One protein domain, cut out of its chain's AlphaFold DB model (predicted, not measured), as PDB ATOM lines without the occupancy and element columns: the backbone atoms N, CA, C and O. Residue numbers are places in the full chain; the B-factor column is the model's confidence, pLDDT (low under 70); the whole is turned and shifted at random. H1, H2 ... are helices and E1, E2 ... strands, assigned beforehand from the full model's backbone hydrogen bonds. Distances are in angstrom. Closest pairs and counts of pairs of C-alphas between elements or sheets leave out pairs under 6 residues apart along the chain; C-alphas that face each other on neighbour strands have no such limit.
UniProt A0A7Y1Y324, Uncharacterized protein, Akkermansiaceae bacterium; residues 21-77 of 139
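This is residues 21 to 77 of the 139 residues of an uncharacterized protein of Akkermansiaceae bacterium (UniProt A0A7Y1Y324). A two-stranded hairpin, E1 and E2, lies at one end of a long, open model; from it a winding stretch with no named element, residues 44 to 57, leads away to two short helices in succession, H1 and H2, at the other end. There is no common core: residues 54 to 60 and 62 to 77, which take in nearly the whole of H1 and the whole of H2, stick out as a tail that makes much of the length. The printed part has 57 residues, with two named strands followed by two named helices, in the order E1, E2, H1, H2; the sheet is antiparallel, in the order E1 - E2, and the class is mixed, helices and strands. The whole is extended, with a radius of gyration of the C-alphas of 18.4 A and spans of 57 by 27 by 11 A.

E1, residues 24 to 30, and E2, residues 36 to 43, are antiparallel neighbours and form a hairpin through a tight link of 5 residues. The angle between their directions is 164 degrees. C-alphas that face each other include those of Thr 28 and Thr 39, 4.7 A apart, and those of Val 24 and Thr 43, 5.1 A apart. N 29 and O 38 are within hydrogen-bond range at 2.9 A, as are N 40 and O 27 at 3.0 A. H1, residues 58 to 68, is apart from E1. H2, residues 71 to 77, is apart from both E1 and E2. H1 and H2 meet only through their link, a tight one of 2 residues. In H1 and H2 every O i to N i+4 pair is within hydrogen-bond range.

E1 runs from Val 24, with its C-alpha at (129.977, 140.491, 123.840), to Tyr 30, over 18.6 A. E2 runs from Val 36 to Thr 43, over 19.8 A. H1 runs from Ala 58, with its C-alpha at (103.462, 148.977, 128.058), to Val 68, over 15.9 A. H2 runs from Pro 71 to Ser 77, over 10.1 A, and its last C-alpha is at (118.941, 163.949, 144.088).

The two C-alphas farthest apart are those of Gly 33, between E1 and E2, and Tyr 75 in H2, at 58.4 A. Without the stretches that stand free, the body has 34 residues and spans 37 by 27 by 10 A. The printed part has no cut. The link from E2 to H1, 14 residues, is long. The mean pLDDT of the printed part is 71.7, and it is under 70 at residues 21 to 25, 42 to 52 and 67 to 77.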
ATOM      1  N   ALA A  21     134.648 144.480 130.967       52.94
ATOM      2  CA  ALA A  21     134.135 143.323 130.280       52.94
ATOM      3  C   ALA A  21     133.163 143.910 129.268       52.94
ATOM      4  O   ALA A  21     132.020 144.216 129.609       52.94
ATOM      5  N   ASP A  22     133.651 144.159 128.055       46.66
ATOM      6  CA  ASP A  22     132.781 144.299 126.903       46.66
ATOM      7  C   ASP A  22     131.962 143.008 126.884       46.66
ATOM      8  O   ASP A  22     132.472 141.930 126.571       46.66
ATOM      9  N   VAL A  23     130.719 143.089 127.364       55.28
ATOM     10  CA  VAL A  23     129.789 141.966 127.330       55.28
ATOM     11  C   VAL A  23     129.465 141.779 125.858       55.28
ATOM     12  O   VAL A  23     128.614 142.461 125.293       55.28
ATOM     13  N   VAL A  24     130.242 140.922 125.204       56.53
ATOM     14  CA  VAL A  24     129.977 140.491 123.840       56.53
ATOM     15  C   VAL A  24     128.915 139.409 123.943       56.53
ATOM     16  O   VAL A  24     129.222 138.256 124.239       56.53
ATOM     17  N   GLU A  25     127.655 139.780 123.733       66.50
ATOM     18  CA  GLU A  25     126.637 138.776 123.440       66.50
ATOM     19  C   GLU A  25     126.875 138.293 122.002       66.50
ATOM     20  O   GLU A  25     126.777 139.059 121.035       66.50
ATOM     21  N   GLU A  26     127.260 137.024 121.863       71.19
ATOM     22  CA  GLU A  26     127.352 136.352 120.570       71.19
ATOM     23  C   GLU A  26     126.020 135.649 120.292       71.19
ATOM     24  O   GLU A  26     125.690 134.645 120.919       71.19
ATOM     25  N   GLU A  27     125.241 136.181 119.346       80.56
ATOM     26  CA  GLU A  27     124.017 135.530 118.879       80.56
ATOM     27  C   GLU A  27     124.369 134.602 117.704       80.56
ATOM     28  O   GLU A  27     124.772 135.056 116.620       80.56
ATOM     29  N   THR A  28     124.266 133.292 117.937       84.44
ATOM     30  CA  THR A  28     124.503 132.232 116.949       84.44
ATOM     31  C   THR A  28     123.184 131.741 116.358       84.44
ATOM     32  O   THR A  28     122.272 131.322 117.065       84.44
ATOM     33  N   TRP A  29     123.094 131.754 115.030       86.06
ATOM     34  CA  TRP A  29     121.938 131.248 114.290       86.06
ATOM     35  C   TRP A  29     122.264 129.874 113.702       86.06
ATOM     36  O   TRP A  29     123.266 129.736 112.995       86.06
ATOM     37  N   TYR A  30     121.416 128.877 113.962       89.50
ATOM     38  CA  TYR A  30     121.581 127.498 113.484       89.50
ATOM     39  C   TYR A  30     120.592 127.173 112.359       89.50
ATOM     40  O   TYR A  30     119.455 127.650 112.372       89.50
ATOM     41  N   ASN A  31     121.002 126.349 111.391       89.38
ATOM     42  CA  ASN A  31     120.082 125.758 110.416       89.38
ATOM     43  C   ASN A  31     119.363 124.527 111.005       89.38
ATOM     44  O   ASN A  31     119.705 124.037 112.080       89.38
ATOM     45  N   ALA A  32     118.376 123.989 110.280       89.25
ATOM     46  CA  ALA A  32     117.660 122.773 110.685       89.25
ATOM     47  C   ALA A  32     118.562 121.520 110.781       89.25
ATOM     48  O   ALA A  32     118.158 120.527 111.378       89.25
ATOM     49  N   GLY A  33     119.773 121.569 110.214       85.31
ATOM     50  CA  GLY A  33     120.802 120.531 110.326       85.31
ATOM     51  C   GLY A  33     121.757 120.709 111.513       85.31
ATOM     52  O   GLY A  33     122.648 119.884 111.689       85.31
ATOM     53  N   GLY A  34     121.591 121.758 112.328       83.19
ATOM     54  CA  GLY A  34     122.459 122.054 113.472       83.19
ATOM     55  C   GLY A  34     123.777 122.756 113.123       83.19
ATOM     56  O   GLY A  34     124.614 122.946 114.003       83.19
ATOM     57  N   GLU A  35     123.978 123.175 111.874       83.62
ATOM     58  CA  GLU A  35     125.156 123.938 111.455       83.62
ATOM     59  C   GLU A  35     124.961 125.438 111.701       83.62
ATOM     60  O   GLU A  35     123.857 125.978 111.584       83.62
ATOM     61  N   VAL A  36     126.056 126.129 112.025       85.06
ATOM     62  CA  VAL A  36     126.054 127.570 112.294       85.06
ATOM     63  C   VAL A  36     125.998 128.339 110.977       85.06
ATOM     64  O   VAL A  36     126.922 128.280 110.170       85.06
ATOM     65  N   VAL A  37     124.927 129.102 110.780       85.06
ATOM     66  CA  VAL A  37     124.703 129.910 109.570       85.06
ATOM     67  C   VAL A  37     125.292 131.304 109.723       85.06
ATOM     68  O   VAL A  37     125.800 131.885 108.763       85.06
ATOM     69  N   LYS A  38     125.196 131.876 110.926       85.19
ATOM     70  CA  LYS A  38     125.627 133.248 111.176       85.19
ATOM     71  C   LYS A  38     125.966 133.455 112.642       85.19
ATOM     72  O   LYS A  38     125.176 133.121 113.520       85.19
ATOM     73  N   THR A  39     127.112 134.072 112.883       79.44
ATOM     74  CA  THR A  39     127.527 134.601 114.182       79.44
ATOM     75  C   THR A  39     127.501 136.117 114.108       79.44
ATOM     76  O   THR A  39     128.218 136.725 113.310       79.44
ATOM     77  N   VAL A  40     126.645 136.746 114.910       77.94
ATOM     78  CA  VAL A  40     126.623 138.205 115.044       77.94
ATOM     79  C   VAL A  40     127.229 138.554 116.391       77.94
ATOM     80  O   VAL A  40     126.666 138.233 117.433       77.94
ATOM     81  N   LYS A  41     128.387 139.219 116.363       73.25
ATOM     82  CA  LYS A  41     129.019 139.752 117.569       73.25
ATOM     83  C   LYS A  41     128.449 141.136 117.833       73.25
ATOM     84  O   LYS A  41     128.697 142.055 117.049       73.25
ATOM     85  N   ARG A  42     127.674 141.290 118.906       65.06
ATOM     86  CA  ARG A  42     127.267 142.612 119.384       65.06
ATOM     87  C   ARG A  42     128.232 143.055 120.467       65.06
ATOM     88  O   ARG A  42     128.317 142.441 121.521       65.06
ATOM     89  N   THR A  43     128.961 144.128 120.197       65.06
ATOM     90  CA  THR A  43     129.705 144.851 121.226       65.06
ATOM     91  C   THR A  43     128.749 145.853 121.855       65.06
ATOM     92  O   THR A  43     128.424 146.857 121.220       65.06
ATOM     93  N   PHE A  44     128.265 145.574 123.066       57.19
ATOM     94  CA  PHE A  44     127.505 146.560 123.827       57.19
ATOM     95  C   PHE A  44     128.454 147.674 124.250       57.19
ATOM     96  O   PHE A  44     129.311 147.488 125.113       57.19
ATOM     97  N   THR A  45     128.317 148.839 123.629       58.53
ATOM     98  CA  THR A  45     128.975 150.040 124.139       58.53
ATOM     99  C   THR A  45     128.194 150.524 125.358       58.53
ATOM    100  O   THR A  45     126.994 150.284 125.461       58.53
ATOM    101  N   GLY A  46     128.822 151.225 126.306       57.09
ATOM    102  CA  GLY A  46     128.124 151.717 127.507       57.09
ATOM    103  C   GLY A  46     126.870 152.572 127.226       57.09
ATOM    104  O   GLY A  46     126.045 152.746 128.116       57.09
ATOM    105  N   ALA A  47     126.698 153.065 125.993       60.66
ATOM    106  CA  ALA A  47     125.486 153.733 125.519       60.66
ATOM    107  C   ALA A  47     124.290 152.777 125.316       60.66
ATOM    108  O   ALA A  47     123.143 153.192 125.470       60.66
ATOM    109  N   ASP A  48     124.540 151.505 125.006       58.06
ATOM    110  CA  ASP A  48     123.509 150.487 124.789       58.06
ATOM    111  C   ASP A  48     122.908 149.978 126.110       58.06
ATOM    112  O   ASP A  48     121.768 149.520 126.133       58.06
ATOM    113  N   ALA A  49     123.634 150.118 127.226       60.91
ATOM    114  CA  ALA A  49     123.159 149.727 128.556       60.91
ATOM    115  C   ALA A  49     121.990 150.593 129.070       60.91
ATOM    116  O   ALA A  49     121.220 150.140 129.916       60.91
ATOM    117  N   ASP A  50     121.845 151.823 128.565       60.22
ATOM    118  CA  ASP A  50     120.752 152.737 128.941       60.22
ATOM    119  C   ASP A  50     119.557 152.653 127.969       60.22
ATOM    120  O   ASP A  50     118.515 153.290 128.161       60.22
ATOM    121  N   ARG A  51     119.673 151.843 126.906       66.75
ATOM    122  CA  ARG A  51     118.601 151.674 125.928       66.75
ATOM    123  C   ARG A  51     117.534 150.744 126.497       66.75
ATOM    124  O   ARG A  51     117.768 149.571 126.764       66.75
ATOM    125  N   THR A  52     116.329 151.281 126.676       69.50
ATOM    126  CA  THR A  52     115.174 150.472 127.085       69.50
ATOM    127  C   THR A  52     114.774 149.564 125.911       69.50
ATOM    128  O   THR A  52     114.638 150.081 124.802       69.50
ATOM    129  N   PRO A  53     114.624 148.241 126.108       73.62
ATOM    130  CA  PRO A  53     114.270 147.333 125.026       73.62
ATOM    131  C   PRO A  53     112.891 147.659 124.438       73.62
ATOM    132  O   PRO A  53     111.908 147.791 125.165       73.62
ATOM    133  N   ASP A  54     112.809 147.720 123.108       75.44
ATOM    134  CA  ASP A  54     111.594 148.118 122.375       75.44
ATOM    135  C   ASP A  54     110.441 147.094 122.494       75.44
ATOM    136  O   ASP A  54     109.300 147.383 122.139       75.44
ATOM    137  N   TRP A  55     110.727 145.892 123.005       79.69
ATOM    138  CA  TRP A  55     109.760 144.806 123.195       79.69
ATOM    139  C   TRP A  55     109.105 144.798 124.585       79.69
ATOM    140  O   TRP A  55     108.238 143.958 124.841       79.69
ATOM    141  N   GLU A  56     109.491 145.699 125.495       82.88
ATOM    142  CA  GLU A  56     108.903 145.740 126.835       82.88
ATOM    143  C   GLU A  56     107.389 146.037 126.774       82.88
ATOM    144  O   GLU A  56     106.948 146.977 126.103       82.88
ATOM    145  N   PRO A  57     106.551 145.284 127.508       84.12
ATOM    146  CA  PRO A  57     105.119 145.538 127.521       84.12
ATOM    147  C   PRO A  57     104.800 146.888 128.188       84.12
ATOM    148  O   PRO A  57     105.396 147.273 129.193       84.12
ATOM    149  N   ALA A  58     103.781 147.590 127.682       84.19
ATOM    150  CA  ALA A  58     103.462 148.977 128.058       84.19
ATOM    151  C   ALA A  58     103.201 149.223 129.561       84.19
ATOM    152  O   ALA A  58     103.234 150.363 130.029       84.19
ATOM    153  N   TRP A  59     102.889 148.190 130.348       88.00
ATOM    154  CA  TRP A  59     102.748 148.326 131.800       88.00
ATOM    155  C   TRP A  59     104.105 148.474 132.512       88.00
ATOM    156  O   TRP A  59     104.189 149.248 133.463       88.00
ATOM    157  N   VAL A  60     105.166 147.829 132.013       84.56
ATOM    158  CA  VAL A  60     106.536 147.929 132.554       84.56
ATOM    159  C   VAL A  60     107.074 149.348 132.368       84.56
ATOM    160  O   VAL A  60     107.586 149.952 133.311       84.56
ATOM    161  N   ILE A  61     106.854 149.931 131.184       81.00
ATOM    162  CA  ILE A  61     107.240 151.314 130.862       81.00
ATOM    163  C   ILE A  61     106.559 152.308 131.817       81.00
ATOM    164  O   ILE A  61     107.209 153.200 132.369       81.00
ATOM    165  N   ARG A  62     105.250 152.138 132.057       80.81
ATOM    166  CA  ARG A  62     104.471 152.998 132.966       80.81
ATOM    167  C   ARG A  62     104.979 152.932 134.405       80.81
ATOM    168  O   ARG A  62     105.098 153.972 135.055       80.81
ATOM    169  N   GLU A  63     105.317 151.743 134.893       81.00
ATOM    170  CA  GLU A  63     105.837 151.574 136.253       81.00
ATOM    171  C   GLU A  63     107.224 152.220 136.414       81.00
ATOM    172  O   GLU A  63     107.478 152.929 137.392       81.00
ATOM    173  N   ARG A  64     108.097 152.098 135.404       77.94
ATOM    174  CA  ARG A  64     109.403 152.779 135.385       77.94
ATOM    175  C   ARG A  64     109.246 154.305 135.427       77.94
ATOM    176  O   ARG A  64     109.908 154.975 136.224       77.94
ATOM    177  N   GLN A  65     108.334 154.867 134.630       76.25
ATOM    178  CA  GLN A  65     108.034 156.307 134.651       76.25
ATOM    179  C   GLN A  65     107.531 156.768 136.026       76.25
ATOM    180  O   GLN A  65     107.938 157.826 136.524       76.25
ATOM    181  N   ARG A  66     106.714 155.943 136.689       74.62
ATOM    182  CA  ARG A  66     106.219 156.206 138.042       74.62
ATOM    183  C   ARG A  66     107.363 156.336 139.050       74.62
ATOM    184  O   ARG A  66     107.389 157.304 139.810       74.62
ATOM    185  N   GLN A  67     108.355 155.447 138.996       67.56
ATOM    186  CA  GLN A  67     109.532 155.488 139.876       67.56
ATOM    187  C   GLN A  67     110.439 156.711 139.648       67.56
ATOM    188  O   GLN A  67     111.061 157.211 140.591       67.56
ATOM    189  N   VAL A  68     110.531 157.217 138.415       65.50
ATOM    190  CA  VAL A  68     111.316 158.425 138.088       65.50
ATOM    191  C   VAL A  68     110.583 159.704 138.510       65.50
ATOM    192  O   VAL A  68     111.207 160.664 138.964       65.50
ATOM    193  N   SER A  69     109.253 159.713 138.412       59.38
ATOM    194  CA  SER A  69     108.405 160.862 138.762       59.38
ATOM    195  C   SER A  69     108.197 161.075 140.269       59.38
ATOM    196  O   SER A  69     107.603 162.080 140.660       59.38
ATOM    197  N   SER A  70     108.707 160.177 141.120       62.16
ATOM    198  CA  SER A  70     108.551 160.291 142.571       62.16
ATOM    199  C   SER A  70     109.168 161.602 143.097       62.16
ATOM    200  O   SER A  70     110.383 161.810 142.963       62.16
ATOM    201  N   PRO A  71     108.375 162.487 143.737       61.94
ATOM    202  CA  PRO A  71     108.873 163.754 144.278       61.94
ATOM    203  C   PRO A  71     109.957 163.537 145.342       61.94
ATOM    204  O   PRO A  71     110.876 164.345 145.470       61.94
ATOM    205  N   VAL A  72     109.913 162.395 146.033       62.88
ATOM    206  CA  VAL A  72     110.913 161.979 147.020       62.88
ATOM    207  C   VAL A  72     112.285 161.797 146.358       62.88
ATOM    208  O   VAL A  72     113.284 162.334 146.833       62.88
ATOM    209  N   ARG A  73     112.354 161.129 145.200       60.50
ATOM    210  CA  ARG A  73     113.617 160.904 144.473       60.50
ATOM    211  C   ARG A  73     114.204 162.204 143.907       60.50
ATOM    212  O   ARG A  73     115.425 162.387 143.946       60.50
ATOM    213  N   ARG A  74     113.362 163.135 143.438       58.81
ATOM    214  CA  ARG A  74     113.804 164.488 143.028       58.81
ATOM    215  C   ARG A  74     114.369 165.292 144.200       58.81
ATOM    216  O   ARG A  74     115.409 165.925 144.050       58.81
ATOM    217  N   TYR A  75     113.736 165.221 145.371       60.03
ATOM    218  CA  TYR A  75     114.218 165.903 146.575       60.03
ATOM    219  C   TYR A  75     115.605 165.402 147.010       60.03
ATOM    220  O   TYR A  75     116.510 166.203 147.252       60.03
ATOM    221  N   TYR A  76     115.817 164.082 147.049       57.38
ATOM    222  CA  TYR A  76     117.107 163.516 147.466       57.38
ATOM    223  C   TYR A  76     118.234 163.712 146.439       57.38
ATOM    224  O   TYR A  76     119.382 163.925 146.834       57.38
ATOM    225  N   SER A  77     117.936 163.691 145.136       59.50
ATOM    226  CA  SER A  77     118.941 163.949 144.088       59.50
ATOM    227  C   SER A  77     119.390 165.413 144.058       59.50
ATOM    228  O   SER A  77     120.592 165.669 144.013       59.50
TER     229      SER A  77